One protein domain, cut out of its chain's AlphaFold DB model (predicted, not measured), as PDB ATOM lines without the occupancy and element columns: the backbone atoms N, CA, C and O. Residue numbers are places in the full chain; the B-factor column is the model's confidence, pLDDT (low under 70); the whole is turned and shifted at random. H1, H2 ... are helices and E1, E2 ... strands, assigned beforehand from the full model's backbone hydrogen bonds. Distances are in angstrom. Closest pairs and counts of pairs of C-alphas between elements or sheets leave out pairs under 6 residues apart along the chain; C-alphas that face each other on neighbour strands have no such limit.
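What this domain is: This is residues 13 to 130 of the 140 residues of an uncharacterized protein of marine sediment metagenome (UniProt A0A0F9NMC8). Three helices, H1, H2 and H3, pack crosswise with their centres in a triangle, and H3 lies nearest the middle of the domain. A small three-stranded sheet sits by residues 79 to 82 of H2 and 114 to 118 of H3, a separate two-stranded hairpin of E2 and E3 lies out by the first residues of H3, and the short helix H4 lies near H1. The printed part has 118 residues with four named helices and five named strands, in the order E1 E2 E3 E4 H1 H2 E5 H3 H4; the larger sheet runs E1 E4 E5, antiparallel, and the class is mixed, helices and strands. The whole is compact, with a radius of gyration of the C-alphas of 14.5 A and spans of 36 by 35 by 27 A.

Where its parts are: Find C-alpha 13 at (-71.287, 72.511, 217.485), where E1 begins; it ends at residue 15. Next come E2, residues 21 to 23, E3, residues 26 to 28, and E4, residues 35 to 38, 10.0 A long. Read on to H1, residues 44 to 53, 15.1 A. From C-alpha 65 at (-84.558, 42.953, 222.298), H2 runs 25.0 A to residue 82, and E5 follows at residues 83 to 86. H3 spans residues 108 to 120, 18.3 A, and H4, residues 124 to 130, ends at C-alpha 130 at (-69.094, 56.231, 233.996).

How they stand to each other: Look first at the sheet: E1 and E4 are antiparallel, with N 14 and O 36 2.8 A apart, and E4 and E5 are antiparallel, with N 37 and O 85 2.7 A apart. H3 only grazes this sheet with residues 114 to 118; H2 is only just on it, with 5 pairs of C-alphas within 10 A, and only grazes it with residues 79 to 82. E2 and E3 form an antiparallel hairpin, with N 28 and O 21 2.8 A apart, and both are apart from E1, E4 and E5. The closest C-alphas of E2 and H3 are those of Val 21 and Asp 109, 7.7 A. H1 and H2 form a helical hairpin; H2 touches H1 with residues 71 to 78 alone, closest at the C-alphas of Thr 49 and Ile 75, 6.4 A, at a steep tilt of 43 degrees, opposite ways. H3 touches H1 with residues 115 to 119 alone, closest at the C-alphas of Leu 50 and Val 115, 6.7 A. H2 and H3 touch, closest at the C-alphas of Leu 79 and Leu 114, 7.6 A, through residues 75 to 79 and 111 to 115 alone. H4 is close to H1 but not clearly touching, the closest C-alphas being those of Leu 51 and Val 130, 7.3 A. Every O i to N i+4 pair is within hydrogen-bond range in H2 and H3, against 5 of 6 in H1 and 1 of 3 in H4, where 3 of 4 O i to N i+3 pairs are.

The domain as a whole: The two C-alphas farthest apart are those of Asp 92 and Glu 125, 40.4 A, and the printed part has no cut. The links H1 to H2 and E5 to H3 are long; the second, residues 87 to 107, has no named element. The mean pLDDT of the printed part is 87.1, and residues 99 to 101 and 126 to 130 are under 70.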
ATOM      1  N   ARG A  13     -71.410  73.144 218.792       93.12
ATOM      2  CA  ARG A  13     -71.287  72.511 217.485       93.12
ATOM      3  C   ARG A  13     -70.130  71.522 217.492       93.12
ATOM      4  O   ARG A  13     -69.032  71.863 217.926       93.12
ATOM      5  N   VAL A  14     -70.393  70.324 216.998       94.00
ATOM      6  CA  VAL A  14     -69.454  69.211 216.879       94.00
ATOM      7  C   VAL A  14     -69.342  68.865 215.397       94.00
ATOM      8  O   VAL A  14     -70.368  68.734 214.730       94.00
ATOM      9  N   SER A  15     -68.111  68.774 214.882       95.81
ATOM     10  CA  SER A  15     -67.876  68.273 213.520       95.81
ATOM     11  C   SER A  15     -68.184  66.778 213.454       95.81
ATOM     12  O   SER A  15     -67.989  66.078 214.446       95.81
ATOM     13  N   SER A  16     -68.644  66.302 212.301       96.44
ATOM     14  CA  SER A  16     -68.905  64.887 212.028       96.44
ATOM     15  C   SER A  16     -67.839  64.210 211.169       96.44
ATOM     16  O   SER A  16     -68.022  63.068 210.761       96.44
ATOM     17  N   ASP A  17     -66.703  64.874 210.950       96.12
ATOM     18  CA  ASP A  17     -65.582  64.338 210.165       96.12
ATOM     19  C   ASP A  17     -64.999  63.037 210.736       96.12
ATOM     20  O   ASP A  17     -64.475  62.212 209.991       96.12
ATOM     21  N   ASP A  18     -65.080  62.844 212.055       95.50
ATOM     22  CA  ASP A  18     -64.566  61.650 212.730       95.50
ATOM     23  C   ASP A  18     -65.597  60.516 212.837       95.50
ATOM     24  O   ASP A  18     -65.297  59.472 213.417       95.50
ATOM     25  N   PHE A  19     -66.790  60.681 212.252       96.06
ATOM     26  CA  PHE A  19     -67.731  59.581 212.091       96.06
ATOM     27  C   PHE A  19     -67.287  58.681 210.940       96.06
ATOM     28  O   PHE A  19     -67.394  59.053 209.769       96.06
ATOM     29  N   ALA A  20     -66.801  57.496 211.295       95.19
ATOM     30  CA  ALA A  20     -66.352  56.477 210.362       95.19
ATOM     31  C   ALA A  20     -67.210  55.215 210.492       95.19
ATOM     32  O   ALA A  20     -67.477  54.742 211.597       95.19
ATOM     33  N   VAL A  21     -67.605  54.648 209.354       92.94
ATOM     34  CA  VAL A  21     -68.300  53.359 209.262       92.94
ATOM     35  C   VAL A  21     -67.514  52.428 208.350       92.94
ATOM     36  O   VAL A  21     -66.968  52.858 207.336       92.94
ATOM     37  N   VAL A  22     -67.444  51.143 208.701       92.62
ATOM     38  CA  VAL A  22     -66.722  50.141 207.906       92.62
ATOM     39  C   VAL A  22     -67.720  49.276 207.149       92.62
ATOM     40  O   VAL A  22     -68.477  48.517 207.752       92.62
ATOM     41  N   VAL A  23     -67.695  49.352 205.819       90.19
ATOM     42  CA  VAL A  23     -68.569  48.576 204.930       90.19
ATOM     43  C   VAL A  23     -67.695  47.778 203.972       90.19
ATOM     44  O   VAL A  23     -66.892  48.333 203.234       90.19
ATOM     45  N   GLY A  24     -67.800  46.446 204.008       92.69
ATOM     46  CA  GLY A  24     -66.992  45.581 203.137       92.69
ATOM     47  C   GLY A  24     -65.478  45.646 203.396       92.69
ATOM     48  O   GLY A  24     -64.703  45.299 202.513       92.69
ATOM     49  N   GLY A  25     -65.055  46.073 204.592       94.12
ATOM     50  CA  GLY A  25     -63.640  46.232 204.952       94.12
ATOM     51  C   GLY A  25     -63.021  47.569 204.535       94.12
ATOM     52  O   GLY A  25     -61.837  47.781 204.778       94.12
ATOM     53  N   GLU A  26     -63.809  48.466 203.947       95.62
ATOM     54  CA  GLU A  26     -63.403  49.825 203.603       95.62
ATOM     55  C   GLU A  26     -64.068  50.829 204.552       95.62
ATOM     56  O   GLU A  26     -65.209  50.640 204.980       95.62
ATOM     57  N   GLU A  27     -63.318  51.866 204.921       96.12
ATOM     58  CA  GLU A  27     -63.749  52.928 205.828       96.12
ATOM     59  C   GLU A  27     -64.397  54.072 205.041       96.12
ATOM     60  O   GLU A  27     -63.839  54.566 204.061       96.12
ATOM     61  N   TYR A  28     -65.571  54.500 205.492       94.50
ATOM     62  CA  TYR A  28     -66.354  55.574 204.893       94.50
ATOM     63  C   TYR A  28     -66.685  56.635 205.939       94.50
ATOM     64  O   TYR A  28     -66.990  56.309 207.083       94.50
ATOM     65  N   HIS A  29     -66.710  57.900 205.514       96.31
ATOM     66  CA  HIS A  29     -67.099  59.047 206.341       96.31
ATOM     67  C   HIS A  29     -68.364  59.695 205.766       96.31
ATOM     68  O   HIS A  29     -68.266  60.656 204.996       96.31
ATOM     69  N   PRO A  30     -69.559  59.163 206.070       94.81
ATOM     70  CA  PRO A  30     -70.798  59.588 205.414       94.81
ATOM     71  C   PRO A  30     -71.160  61.049 205.711       94.81
ATOM     72  O   PRO A  30     -71.806  61.688 204.889       94.81
ATOM     73  N   HIS A  31     -70.676  61.592 206.832       96.19
ATOM     74  CA  HIS A  31     -70.943  62.960 207.283       96.19
ATOM     75  C   HIS A  31     -69.702  63.866 207.244       96.19
ATOM     76  O   HIS A  31     -69.613  64.843 207.993       96.19
ATOM     77  N   ALA A  32     -68.713  63.555 206.397       96.69
ATOM     78  CA  ALA A  32     -67.533  64.403 206.230       96.69
ATOM     79  C   ALA A  32     -67.923  65.816 205.753       96.69
ATOM     80  O   ALA A  32     -68.627  65.991 204.758       96.69
ATOM     81  N   GLY A  33     -67.440  66.841 206.456       96.62
ATOM     82  CA  GLY A  33     -67.792  68.248 206.261       96.62
ATOM     83  C   GLY A  33     -69.129  68.661 206.889       96.62
ATOM     84  O   GLY A  33     -69.518  69.832 206.801       96.62
ATOM     85  N   GLU A  34     -69.841  67.732 207.527       97.12
ATOM     86  CA  GLU A  34     -71.111  67.977 208.201       97.12
ATOM     87  C   GLU A  34     -70.915  68.124 209.720       97.12
ATOM     88  O   GLU A  34     -69.840  67.894 210.274       97.12
ATOM     89  N   TRP A  35     -71.940  68.600 210.418       96.31
ATOM     90  CA  TRP A  35     -71.882  68.949 211.830       96.31
ATOM     91  C   TRP A  35     -73.240  68.818 212.508       96.31
ATOM     92  O   TRP A  35     -74.304  68.948 211.896       96.31
ATOM     93  N   VAL A  36     -73.176  68.667 213.829       94.69
ATOM     94  CA  VAL A  36     -74.332  68.617 214.724       94.69
ATOM     95  C   VAL A  36     -74.145  69.630 215.846       94.69
ATOM     96  O   VAL A  36     -73.065  69.778 216.412       94.69
ATOM     97  N   GLU A  37     -75.196  70.366 216.169       93.56
ATOM     98  CA  GLU A  37     -75.232  71.363 217.229       93.56
ATOM     99  C   GLU A  37     -76.162  70.893 218.340       93.56
ATOM    100  O   GLU A  37     -77.361  70.697 218.141       93.56
ATOM    101  N   PHE A  38     -75.587  70.715 219.523       91.94
ATOM    102  CA  PHE A  38     -76.288  70.261 220.712       91.94
ATOM    103  C   PHE A  38     -76.609  71.439 221.626       91.94
ATOM    104  O   PHE A  38     -75.905  72.461 221.654       91.94
ATOM    105  N   LYS A  39     -77.647  71.262 222.442       88.38
ATOM    106  CA  LYS A  39     -77.883  72.091 223.616       88.38
ATOM    107  C   LYS A  39     -76.675  72.019 224.551       88.38
ATOM    108  O   LYS A  39     -75.839  71.126 224.448       88.38
ATOM    109  N   GLY A  40     -76.592  72.979 225.470       79.50
ATOM    110  CA  GLY A  40     -75.566  72.983 226.510       79.50
ATOM    111  C   GLY A  40     -75.656  71.770 227.454       79.50
ATOM    112  O   GLY A  40     -76.262  70.752 227.141       79.50
ATOM    113  N   SER A  41     -75.059  71.865 228.641       79.25
ATOM    114  CA  SER A  41     -74.932  70.714 229.546       79.25
ATOM    115  C   SER A  41     -76.272  69.997 229.794       79.25
ATOM    116  O   SER A  41     -77.247  70.665 230.158       79.25
ATOM    117  N   PRO A  42     -76.326  68.662 229.637       81.44
ATOM    118  CA  PRO A  42     -77.528  67.893 229.927       81.44
ATOM    119  C   PRO A  42     -77.859  67.922 231.422       81.44
ATOM    120  O   PRO A  42     -76.998  68.165 232.276       81.44
ATOM    121  N   SER A  43     -79.123  67.663 231.747       84.00
ATOM    122  CA  SER A  43     -79.564  67.484 233.130       84.00
ATOM    123  C   SER A  43     -79.005  66.185 233.737       84.00
ATOM    124  O   SER A  43     -78.453  65.325 233.045       84.00
ATOM    125  N   VAL A  44     -79.154  66.012 235.056       82.44
ATOM    126  CA  VAL A  44     -78.770  64.758 235.733       82.44
ATOM    127  C   VAL A  44     -79.575  63.575 235.195       82.44
ATOM    128  O   VAL A  44     -79.003  62.521 234.942       82.44
ATOM    129  N   GLU A  45     -80.881  63.754 234.994       83.81
ATOM    130  CA  GLU A  45     -81.766  62.730 234.430       83.81
ATOM    131  C   GLU A  45     -81.321  62.328 233.022       83.81
ATOM    132  O   GLU A  45     -81.150  61.152 232.730       83.81
ATOM    133  N   GLU A  46     -81.012  63.314 232.187       86.44
ATOM    134  CA  GLU A  46     -80.529  63.096 230.824       86.44
ATOM    135  C   GLU A  46     -79.169  62.393 230.788       86.44
ATOM    136  O   GLU A  46     -78.916  61.533 229.947       86.44
ATOM    137  N   THR A  47     -78.302  62.710 231.751       85.06
ATOM    138  CA  THR A  47     -77.029  62.004 231.934       85.06
ATOM    139  C   THR A  47     -77.261  60.536 232.299       85.06
ATOM    140  O   THR A  47     -76.547  59.664 231.808       85.06
ATOM    141  N   LEU A  48     -78.264  60.234 233.133       86.00
ATOM    142  CA  LEU A  48     -78.641  58.855 233.453       86.00
ATOM    143  C   LEU A  48     -79.233  58.128 232.237       86.00
ATOM    144  O   LEU A  48     -78.962  56.944 232.070       86.00
ATOM    145  N   THR A  49     -79.982  58.811 231.371       88.12
ATOM    146  CA  THR A  49     -80.468  58.232 230.107       88.12
ATOM    147  C   THR A  49     -79.313  57.854 229.181       88.12
ATOM    148  O   THR A  49     -79.264  56.724 228.705       88.12
ATOM    149  N   LEU A  50     -78.337  58.750 228.990       86.31
ATOM    150  CA  LEU A  50     -77.131  58.463 228.201       86.31
ATOM    151  C   LEU A  50     -76.354  57.255 228.743       86.31
ATOM    152  O   LEU A  50     -75.810  56.464 227.976       86.31
ATOM    153  N   LEU A  51     -76.329  57.091 230.066       85.06
ATOM    154  CA  LEU A  51     -75.655  55.974 230.718       85.06
ATOM    155  C   LEU A  51     -76.261  54.613 230.384       85.06
ATOM    156  O   LEU A  51     -75.513  53.654 230.212       85.06
ATOM    157  N   LYS A  52     -77.583  54.536 230.224       85.88
ATOM    158  CA  LYS A  52     -78.260  53.287 229.851       85.88
ATOM    159  C   LYS A  52     -77.801  52.761 228.491       85.88
ATOM    160  O   LYS A  52     -77.822  51.555 228.281       85.88
ATOM    161  N   PHE A  53     -77.342  53.628 227.580       84.94
ATOM    162  CA  PHE A  53     -76.790  53.179 226.296       84.94
ATOM    163  C   PHE A  53     -75.560  52.288 226.482       84.94
ATOM    164  O   PHE A  53     -75.395  51.304 225.772       84.94
ATOM    165  N   SER A  54     -74.719  52.605 227.472       80.88
ATOM    166  CA  SER A  54     -73.524  51.812 227.780       80.88
ATOM    167  C   SER A  54     -73.833  50.446 228.402       80.88
ATOM    168  O   SER A  54     -72.954  49.589 228.437       80.88
ATOM    169  N   ASP A  55     -75.075  50.232 228.850       81.06
ATOM    170  CA  ASP A  55     -75.550  48.943 229.355       81.06
ATOM    171  C   ASP A  55     -76.035  48.013 228.225       81.06
ATOM    172  O   ASP A  55     -76.324  46.843 228.489       81.06
ATOM    173  N   ILE A  56     -76.122  48.492 226.973       83.00
ATOM    174  CA  ILE A  56     -76.485  47.652 225.824       83.00
ATOM    175  C   ILE A  56     -75.351  46.643 225.566       83.00
ATOM    176  O   ILE A  56     -74.213  47.053 225.314       83.00
ATOM    177  N   PRO A  57     -75.627  45.325 225.600       79.25
ATOM    178  CA  PRO A  57     -74.616  44.314 225.322       79.25
ATOM    179  C   PRO A  57     -74.070  44.435 223.895       79.25
ATOM    180  O   PRO A  57     -74.823  44.643 222.947       79.25
ATOM    181  N   SER A  58     -72.771  44.184 223.716       78.31
ATOM    182  CA  SER A  58     -72.136  44.118 222.388       78.31
ATOM    183  C   SER A  58     -72.626  42.943 221.533       78.31
ATOM    184  O   SER A  58     -72.337  42.864 220.343       78.31
ATOM    185  N   THR A  59     -73.322  41.985 222.139       83.38
ATOM    186  CA  THR A  59     -73.917  40.834 221.463       83.38
ATOM    187  C   THR A  59     -75.325  40.661 221.997       83.38
ATOM    188  O   THR A  59     -75.501  40.381 223.180       83.38
ATOM    189  N   LEU A  60     -76.313  40.859 221.129       86.25
ATOM    190  CA  LEU A  60     -77.721  40.813 221.498       86.25
ATOM    191  C   LEU A  60     -78.281  39.403 221.340       86.25
ATOM    192  O   LEU A  60     -78.089  38.755 220.310       86.25
ATOM    193  N   THR A  61     -79.021  38.956 222.346       90.00
ATOM    194  CA  THR A  61     -79.899  37.791 222.257       90.00
ATOM    195  C   THR A  61     -81.344  38.236 222.015       90.00
ATOM    196  O   THR A  61     -81.686  39.411 222.152       90.00
ATOM    197  N   ALA A  62     -82.228  37.297 221.669       89.50
ATOM    198  CA  ALA A  62     -83.652  37.597 221.509       89.50
ATOM    199  C   ALA A  62     -84.300  38.126 222.808       89.50
ATOM    200  O   ALA A  62     -85.239  38.918 222.743       89.50
ATOM    201  N   GLU A  63     -83.787  37.721 223.973       90.69
ATOM    202  CA  GLU A  63     -84.278  38.159 225.287       90.69
ATOM    203  C   GLU A  63     -83.918  39.623 225.588       90.69
ATOM    204  O   GLU A  63     -84.650  40.297 226.313       90.69
ATOM    205  N   ASP A  64     -82.848  40.145 224.979       89.56
ATOM    206  CA  ASP A  64     -82.393  41.527 225.169       89.56
ATOM    207  C   ASP A  64     -83.207  42.535 224.342       89.56
ATOM    208  O   ASP A  64     -83.254  43.723 224.672       89.56
ATOM    209  N   VAL A  65     -83.876  42.083 223.274       88.75
ATOM    210  CA  VAL A  65     -84.558  42.953 222.298       88.75
ATOM    211  C   VAL A  65     -85.552  43.929 222.948       88.75
ATOM    212  O   VAL A  65     -85.499  45.117 222.612       88.75
ATOM    213  N   PRO A  66     -86.441  43.518 223.878       91.25
ATOM    214  CA  PRO A  66     -87.372  44.451 224.512       91.25
ATOM    215  C   PRO A  66     -86.666  45.536 225.333       91.25
ATOM    216  O   PRO A  66     -87.067  46.699 225.280       91.25
ATOM    217  N   LEU A  67     -85.603  45.170 226.059       88.44
ATOM    218  CA  LEU A  67     -84.815  46.100 226.866       88.44
ATOM    219  C   LEU A  67     -84.079  47.104 225.976       88.44
ATOM    220  O   LEU A  67     -84.182  48.309 226.191       88.44
ATOM    221  N   VAL A  68     -83.388  46.618 224.943       89.12
ATOM    222  CA  VAL A  68     -82.653  47.462 223.994       89.12
ATOM    223  C   VAL A  68     -83.591  48.428 223.286       89.12
ATOM    224  O   VAL A  68     -83.291  49.614 223.191       89.12
ATOM    225  N   LYS A  69     -84.766  47.957 222.855       89.12
ATOM    226  CA  LYS A  69     -85.774  48.818 222.231       89.12
ATOM    227  C   LYS A  69     -86.231  49.937 223.171       89.12
ATOM    228  O   LYS A  69     -86.357  51.073 222.727       89.12
ATOM    229  N   ALA A  70     -86.457  49.635 224.450       90.88
ATOM    230  CA  ALA A  70     -86.835  50.643 225.437       90.88
ATOM    231  C   ALA A  70     -85.716  51.676 225.662       90.88
ATOM    232  O   ALA A  70     -85.986  52.874 225.673       90.88
ATOM    233  N   ILE A  71     -84.461  51.225 225.770       90.38
ATOM    234  CA  ILE A  71     -83.296  52.112 225.916       90.38
ATOM    235  C   ILE A  71     -83.146  53.021 224.687       90.38
ATOM    236  O   ILE A  71     -82.966  54.228 224.836       90.38
ATOM    237  N   LEU A  72     -83.259  52.468 223.477       88.75
ATOM    238  CA  LEU A  72     -83.160  53.236 222.233       88.75
ATOM    239  C   LEU A  72     -84.274  54.274 222.096       88.75
ATOM    240  O   LEU A  72     -84.013  55.387 221.646       88.75
ATOM    241  N   GLU A  73     -85.496  53.949 222.515       90.31
ATOM    242  CA  GLU A  73     -86.612  54.896 222.520       90.31
ATOM    243  C   GLU A  73     -86.335  56.072 223.474       90.31
ATOM    244  O   GLU A  73     -86.460  57.230 223.076       90.31
ATOM    245  N   GLU A  74     -85.880  55.805 224.704       91.00
ATOM    246  CA  GLU A  74     -85.518  56.866 225.656       91.00
ATOM    247  C   GLU A  74     -84.386  57.764 225.133       91.00
ATOM    248  O   GLU A  74     -84.422  58.985 225.296       91.00
ATOM    249  N   ILE A  75     -83.381  57.164 224.497       90.25
ATOM    250  CA  ILE A  75     -82.243  57.888 223.924       90.25
ATOM    251  C   ILE A  75     -82.667  58.727 222.733       90.25
ATOM    252  O   ILE A  75     -82.219  59.863 222.613       90.25
ATOM    253  N   THR A  76     -83.545  58.196 221.884       89.88
ATOM    254  CA  THR A  76     -84.114  58.939 220.760       89.88
ATOM    255  C   THR A  76     -84.808  60.188 221.289       89.88
ATOM    256  O   THR A  76     -84.435  61.290 220.906       89.88
ATOM    257  N   VAL A  77     -85.700  60.045 222.275       89.50
ATOM    258  CA  VAL A  77     -86.390  61.182 222.910       89.50
ATOM    259  C   VAL A  77     -85.409  62.177 223.543       89.50
ATOM    260  O   VAL A  77     -85.614  63.391 223.473       89.50
ATOM    261  N   TYR A  78     -84.334  61.697 224.173       90.50
ATOM    262  CA  TYR A  78     -83.284  62.573 224.692       90.50
ATOM    263  C   TYR A  78     -82.592  63.355 223.568       90.50
ATOM    264  O   TYR A  78     -82.464  64.579 223.660       90.50
ATOM    265  N   LEU A  79     -82.146  62.666 222.519       90.94
ATOM    266  CA  LEU A  79     -81.434  63.258 221.397       90.94
ATOM    267  C   LEU A  79     -82.326  64.244 220.627       90.94
ATOM    268  O   LEU A  79     -81.827  65.304 220.268       90.94
ATOM    269  N   GLU A  80     -83.633  63.986 220.478       89.94
ATOM    270  CA  GLU A  80     -84.598  64.911 219.843       89.94
ATOM    271  C   GLU A  80     -84.638  66.257 220.582       89.94
ATOM    272  O   GLU A  80     -84.777  67.319 219.983       89.94
ATOM    273  N   ARG A  81     -84.472  66.230 221.911       88.06
ATOM    274  CA  ARG A  81     -84.423  67.434 222.758       88.06
ATOM    275  C   ARG A  81     -83.029  68.044 222.860       88.06
ATOM    276  O   ARG A  81     -82.895  69.176 223.326       88.06
ATOM    277  N   SER A  82     -81.992  67.264 222.567       89.94
ATOM    278  CA  SER A  82     -80.596  67.641 222.775       89.94
ATOM    279  C   SER A  82     -79.977  68.220 221.512       89.94
ATOM    280  O   SER A  82     -79.282  69.229 221.586       89.94
ATOM    281  N   VAL A  83     -80.257  67.634 220.351       91.75
ATOM    282  CA  VAL A  83     -79.821  68.152 219.057       91.75
ATOM    283  C   VAL A  83     -80.727  69.318 218.674       91.75
ATOM    284  O   VAL A  83     -81.936  69.173 218.552       91.75
ATOM    285  N   ILE A  84     -80.139  70.498 218.501       90.50
ATOM    286  CA  ILE A  84     -80.863  71.727 218.156       90.50
ATOM    287  C   ILE A  84     -80.868  71.941 216.646       90.50
ATOM    288  O   ILE A  84     -81.844  72.434 216.079       90.50
ATOM    289  N   LYS A  85     -79.758  71.598 215.989       91.06
ATOM    290  CA  LYS A  85     -79.565  71.805 214.557       91.06
ATOM    291  C   LYS A  85     -78.456  70.897 214.036       91.06
ATOM    292  O   LYS A  85     -77.521  70.594 214.762       91.06
ATOM    293  N   TRP A  86     -78.515  70.540 212.764       94.00
ATOM    294  CA  TRP A  86     -77.423  69.901 212.031       94.00
ATOM    295  C   TRP A  86     -77.474  70.320 210.563       94.00
ATOM    296  O   TRP A  86     -78.400  71.024 210.143       94.00
ATOM    297  N   ASN A  87     -76.501  69.873 209.782       94.12
ATOM    298  CA  ASN A  87     -76.571  69.850 208.321       94.12
ATOM    299  C   ASN A  87     -76.362  68.439 207.751       94.12
ATOM    300  O   ASN A  87     -75.944  68.333 206.603       94.12
ATOM    301  N   TRP A  88     -76.633  67.395 208.544       94.06
ATOM    302  CA  TRP A  88     -76.518  66.013 208.087       94.06
ATOM    303  C   TRP A  88     -77.398  65.735 206.874       94.06
ATOM    304  O   TRP A  88     -78.520  66.251 206.772       94.06
ATOM    305  N   THR A  89     -76.891  64.896 205.978       92.94
ATOM    306  CA  THR A  89     -77.618  64.413 204.806       92.94
ATOM    307  C   THR A  89     -77.824  62.900 204.847       92.94
ATOM    308  O   THR A  89     -77.088  62.180 205.516       92.94
ATOM    309  N   ASP A  90     -78.856  62.425 204.151       91.06
ATOM    310  CA  ASP A  90     -79.086  60.998 203.928       91.06
ATOM    311  C   ASP A  90     -78.177  60.435 202.815       91.06
ATOM    312  O   ASP A  90     -77.398  61.148 202.176       91.06
ATOM    313  N   ALA A  91     -78.308  59.136 202.532       87.69
ATOM    314  CA  ALA A  91     -77.546  58.461 201.479       87.69
ATOM    315  C   ALA A  91     -77.753  59.056 200.065       87.69
ATOM    316  O   ALA A  91     -76.876  58.929 199.210       87.69
ATOM    317  N   ASP A  92     -78.877  59.741 199.823       90.12
ATOM    318  CA  ASP A  92     -79.193  60.436 198.570       90.12
ATOM    319  C   ASP A  92     -78.717  61.906 198.576       90.12
ATOM    320  O   ASP A  92     -79.047  62.675 197.664       90.12
ATOM    321  N   LYS A  93     -77.933  62.313 199.587       88.75
ATOM    322  CA  LYS A  93     -77.453  63.686 199.833       88.75
ATOM    323  C   LYS A  93     -78.572  64.691 200.085       88.75
ATOM    324  O   LYS A  93     -78.410  65.893 199.845       88.75
ATOM    325  N   ARG A  94     -79.731  64.227 200.545       90.25
ATOM    326  CA  ARG A  94     -80.834  65.109 200.917       90.25
ATOM    327  C   ARG A  94     -80.660  65.519 202.373       90.25
ATOM    328  O   ARG A  94     -80.407  64.659 203.211       90.25
ATOM    329  N   PRO A  95     -80.799  66.813 202.704       89.38
ATOM    330  CA  PRO A  95     -80.712  67.256 204.087       89.38
ATOM    331  C   PRO A  95     -81.769  66.573 204.948       89.38
ATOM    332  O   PRO A  95     -82.958  66.597 204.609       89.38
ATOM    333  N   TYR A  96     -81.348  66.036 206.089       84.75
ATOM    334  CA  TYR A  96     -82.287  65.620 207.115       84.75
ATOM    335  C   TYR A  96     -83.097  66.833 207.600       84.75
ATOM    336  O   TYR A  96     -82.537  67.929 207.754       84.75
ATOM    337  N   PRO A  97     -84.406  66.676 207.877       80.19
ATOM    338  CA  PRO A  97     -85.177  67.730 208.524       80.19
ATOM    339  C   PRO A  97     -84.538  68.132 209.859       80.19
ATOM    340  O   PRO A  97     -83.741  67.389 210.440       80.19
ATOM    341  N   THR A  98     -84.901  69.305 210.381       70.38
ATOM    342  CA  THR A  98     -84.608  69.634 211.783       70.38
ATOM    343  C   THR A  98     -85.088  68.497 212.696       70.38
ATOM    344  O   THR A  98     -86.128  67.915 212.396       70.38
ATOM    345  N   PRO A  99     -84.358  68.186 213.782       65.75
ATOM    346  CA  PRO A  99     -84.336  66.877 214.460       65.75
ATOM    347  C   PRO A  99     -85.641  66.400 215.134       65.75
ATOM    348  O   PRO A  99     -85.623  65.394 215.835       65.75
ATOM    349  N   ASP A 100     -86.776  67.058 214.906       65.88
ATOM    350  CA  ASP A 100     -88.085  66.598 215.367       65.88
ATOM    351  C   ASP A 100     -88.561  65.409 214.508       65.88
ATOM    352  O   ASP A 100     -88.864  65.555 213.321       65.88
ATOM    353  N   GLY A 101     -88.551  64.204 215.085       66.88
ATOM    354  CA  GLY A 101     -89.036  62.969 214.457       66.88
ATOM    355  C   GLY A 101     -88.080  62.274 213.474       66.88
ATOM    356  O   GLY A 101     -88.394  61.180 213.002       66.88
ATOM    357  N   VAL A 102     -86.910  62.851 213.178       80.56
ATOM    358  CA  VAL A 102     -85.940  62.304 212.201       80.56
ATOM    359  C   VAL A 102     -84.997  61.271 212.809       80.56
ATOM    360  O   VAL A 102     -84.481  60.403 212.112       80.56
ATOM    361  N   LEU A 103     -84.784  61.301 214.124       83.62
ATOM    362  CA  LEU A 103     -83.828  60.393 214.762       83.62
ATOM    363  C   LEU A 103     -84.194  58.912 214.605       83.62
ATOM    364  O   LEU A 103     -83.312  58.062 214.627       83.62
ATOM    365  N   ARG A 104     -85.471  58.602 214.357       81.31
ATOM    366  CA  ARG A 104     -85.933  57.242 214.039       81.31
ATOM    367  C   ARG A 104     -85.516  56.749 212.651       81.31
ATOM    368  O   ARG A 104     -85.574  55.546 212.418       81.31
ATOM    369  N   SER A 105     -85.169  57.648 211.725       84.38
ATOM    370  CA  SER A 105     -84.662  57.272 210.399       84.38
ATOM    371  C   SER A 105     -83.148  57.094 210.360       84.38
ATOM    372  O   SER A 105     -82.636  56.617 209.351       84.38
ATOM    373  N   LEU A 106     -82.446  57.482 211.427       89.94
ATOM    374  CA  LEU A 106     -81.013  57.256 211.532       89.94
ATOM    375  C   LEU A 106     -80.712  55.776 211.756       89.94
ATOM    376  O   LEU A 106     -81.456  55.041 212.411       89.94
ATOM    377  N   SER A 107     -79.579  55.354 211.218       89.50
ATOM    378  CA  SER A 107     -78.973  54.066 211.505       89.50
ATOM    379  C   SER A 107     -78.554  53.958 212.973       89.50
ATOM    380  O   SER A 107     -78.390  54.945 213.696       89.50
ATOM    381  N   PHE A 108     -78.342  52.722 213.423       87.69
ATOM    382  CA  PHE A 108     -77.843  52.462 214.770       87.69
ATOM    383  C   PHE A 108     -76.468  53.109 215.012       87.69
ATOM    384  O   PHE A 108     -76.233  53.634 216.100       87.69
ATOM    385  N   ASP A 109     -75.596  53.128 213.999       90.94
ATOM    386  CA  ASP A 109     -74.258  53.726 214.085       90.94
ATOM    387  C   ASP A 109     -74.327  55.249 214.234       90.94
ATOM    388  O   ASP A 109     -73.639  55.819 215.079       90.94
ATOM    389  N   GLU A 110     -75.213  55.910 213.486       93.50
ATOM    390  CA  GLU A 110     -75.461  57.349 213.622       93.50
ATOM    391  C   GLU A 110     -76.021  57.696 215.010       93.50
ATOM    392  O   GLU A 110     -75.553  58.641 215.648       93.50
ATOM    393  N   ILE A 111     -76.979  56.913 215.527       92.06
ATOM    394  CA  ILE A 111     -77.496  57.090 216.895       92.06
ATOM    395  C   ILE A 111     -76.363  56.915 217.913       92.06
ATOM    396  O   ILE A 111     -76.208  57.748 218.808       92.06
ATOM    397  N   GLY A 112     -75.553  55.863 217.770       91.44
ATOM    398  CA  GLY A 112     -74.411  55.597 218.644       91.44
ATOM    399  C   GLY A 112     -73.396  56.737 218.640       91.44
ATOM    400  O   GLY A 112     -72.977  57.198 219.705       91.44
ATOM    401  N   TYR A 113     -73.074  57.263 217.459       93.44
ATOM    402  CA  TYR A 113     -72.200  58.416 217.294       93.44
ATOM    403  C   TYR A 113     -72.764  59.668 217.987       93.44
ATOM    404  O   TYR A 113     -72.054  60.344 218.737       93.44
ATOM    405  N   LEU A 114     -74.056  59.968 217.811       93.62
ATOM    406  CA  LEU A 114     -74.702  61.104 218.478       93.62
ATOM    407  C   LEU A 114     -74.675  60.970 220.005       93.62
ATOM    408  O   LEU A 114     -74.413  61.956 220.700       93.62
ATOM    409  N   VAL A 115     -74.905  59.765 220.534       92.12
ATOM    410  CA  VAL A 115     -74.788  59.472 221.970       92.12
ATOM    411  C   VAL A 115     -73.361  59.703 222.459       92.12
ATOM    412  O   VAL A 115     -73.170  60.363 223.481       92.12
ATOM    413  N   GLU A 116     -72.353  59.214 221.732       91.75
ATOM    414  CA  GLU A 116     -70.944  59.416 222.075       91.75
ATOM    415  C   GLU A 116     -70.597  60.908 222.137       91.75
ATOM    416  O   GLU A 116     -70.030  61.381 223.130       91.75
ATOM    417  N   LYS A 117     -70.985  61.680 221.115       92.94
ATOM    418  CA  LYS A 117     -70.718  63.122 221.080       92.94
ATOM    419  C   LYS A 117     -71.481  63.876 222.158       92.94
ATOM    420  O   LYS A 117     -70.900  64.774 222.767       92.94
ATOM    421  N   ALA A 118     -72.725  63.497 222.451       89.94
ATOM    422  CA  ALA A 118     -73.479  64.047 223.575       89.94
ATOM    423  C   ALA A 118     -72.774  63.761 224.914       89.94
ATOM    424  O   ALA A 118     -72.633  64.652 225.755       89.94
ATOM    425  N   PHE A 119     -72.249  62.547 225.090       86.56
ATOM    426  CA  PHE A 119     -71.517  62.145 226.286       86.56
ATOM    427  C   PHE A 119     -70.189  62.902 226.449       86.56
ATOM    428  O   PHE A 119     -69.854  63.351 227.549       86.56
ATOM    429  N   ALA A 120     -69.453  63.119 225.356       86.62
ATOM    430  CA  ALA A 120     -68.210  63.890 225.347       86.62
ATOM    431  C   ALA A 120     -68.402  65.359 225.771       86.62
ATOM    432  O   ALA A 120     -67.442  66.021 226.172       86.62
ATOM    433  N   GLN A 121     -69.637  65.874 225.740       80.12
ATOM    434  CA  GLN A 121     -69.937  67.233 226.195       80.12
ATOM    435  C   GLN A 121     -69.991  67.373 227.716       80.12
ATOM    436  O   GLN A 121     -69.835  68.492 228.224       80.12
ATOM    437  N   LEU A 122     -70.204  66.268 228.437       78.88
ATOM    438  CA  LEU A 122     -70.254  66.255 229.895       78.88
ATOM    439  C   LEU A 122     -68.926  66.753 230.483       78.88
ATOM    440  O   LEU A 122     -67.865  66.462 229.934       78.88
ATOM    441  N   PRO A 123     -68.926  67.455 231.627       75.62
ATOM    442  CA  PRO A 123     -67.701  67.745 232.361       75.62
ATOM    443  C   PRO A 123     -66.888  66.465 232.644       75.62
ATOM    444  O   PRO A 123     -67.482  65.430 232.969       75.62
ATOM    445  N   PRO A 124     -65.539  66.509 232.623       73.75
ATOM    446  CA  PRO A 124     -64.689  65.330 232.830       73.75
ATOM    447  C   PRO A 124     -64.991  64.546 234.116       73.75
ATOM    448  O   PRO A 124     -64.814  63.330 234.176       73.75
ATOM    449  N   GLU A 125     -65.466  65.228 235.158       73.06
ATOM    450  CA  GLU A 125     -65.841  64.609 236.432       73.06
ATOM    451  C   GLU A 125     -67.066  63.699 236.314       73.06
ATOM    452  O   GLU A 125     -67.140  62.656 236.966       73.06
ATOM    453  N   GLN A 126     -68.004  64.064 235.439       68.69
ATOM    454  CA  GLN A 126     -69.173  63.254 235.122       68.69
ATOM    455  C   GLN A 126     -68.791  62.114 234.172       68.69
ATOM    456  O   GLN A 126     -69.203  60.986 234.415       68.69
ATOM    457  N   GLN A 127     -67.895  62.349 233.204       68.75
ATOM    458  CA  GLN A 127     -67.374  61.296 232.318       68.75
ATOM    459  C   GLN A 127     -66.621  60.185 233.087       68.75
ATOM    460  O   GLN A 127     -66.771  58.996 232.801       68.75
ATOM    461  N   LYS A 128     -65.818  60.541 234.104       60.31
ATOM    462  CA  LYS A 128     -65.021  59.583 234.902       60.31
ATOM    463  C   LYS A 128     -65.855  58.666 235.799       60.31
ATOM    464  O   LYS A 128     -65.414  57.552 236.077       60.31
ATOM    465  N   LYS A 129     -67.034  59.104 236.260       57.09
ATOM    466  CA  LYS A 129     -67.939  58.254 237.062       57.09
ATOM    467  C   LYS A 129     -68.500  57.079 236.260       57.09
ATOM    468  O   LYS A 129     -68.828  56.060 236.852       57.09
ATOM    469  N   VAL A 130     -68.547  57.215 234.938       51.84
ATOM    470  CA  VAL A 130     -69.094  56.231 233.996       51.84
ATOM    471  C   VAL A 130     -68.062  55.186 233.596       51.84
ATOM    472  O   VAL A 130     -68.365  54.004 233.523       51.84
TER     473      VAL A 130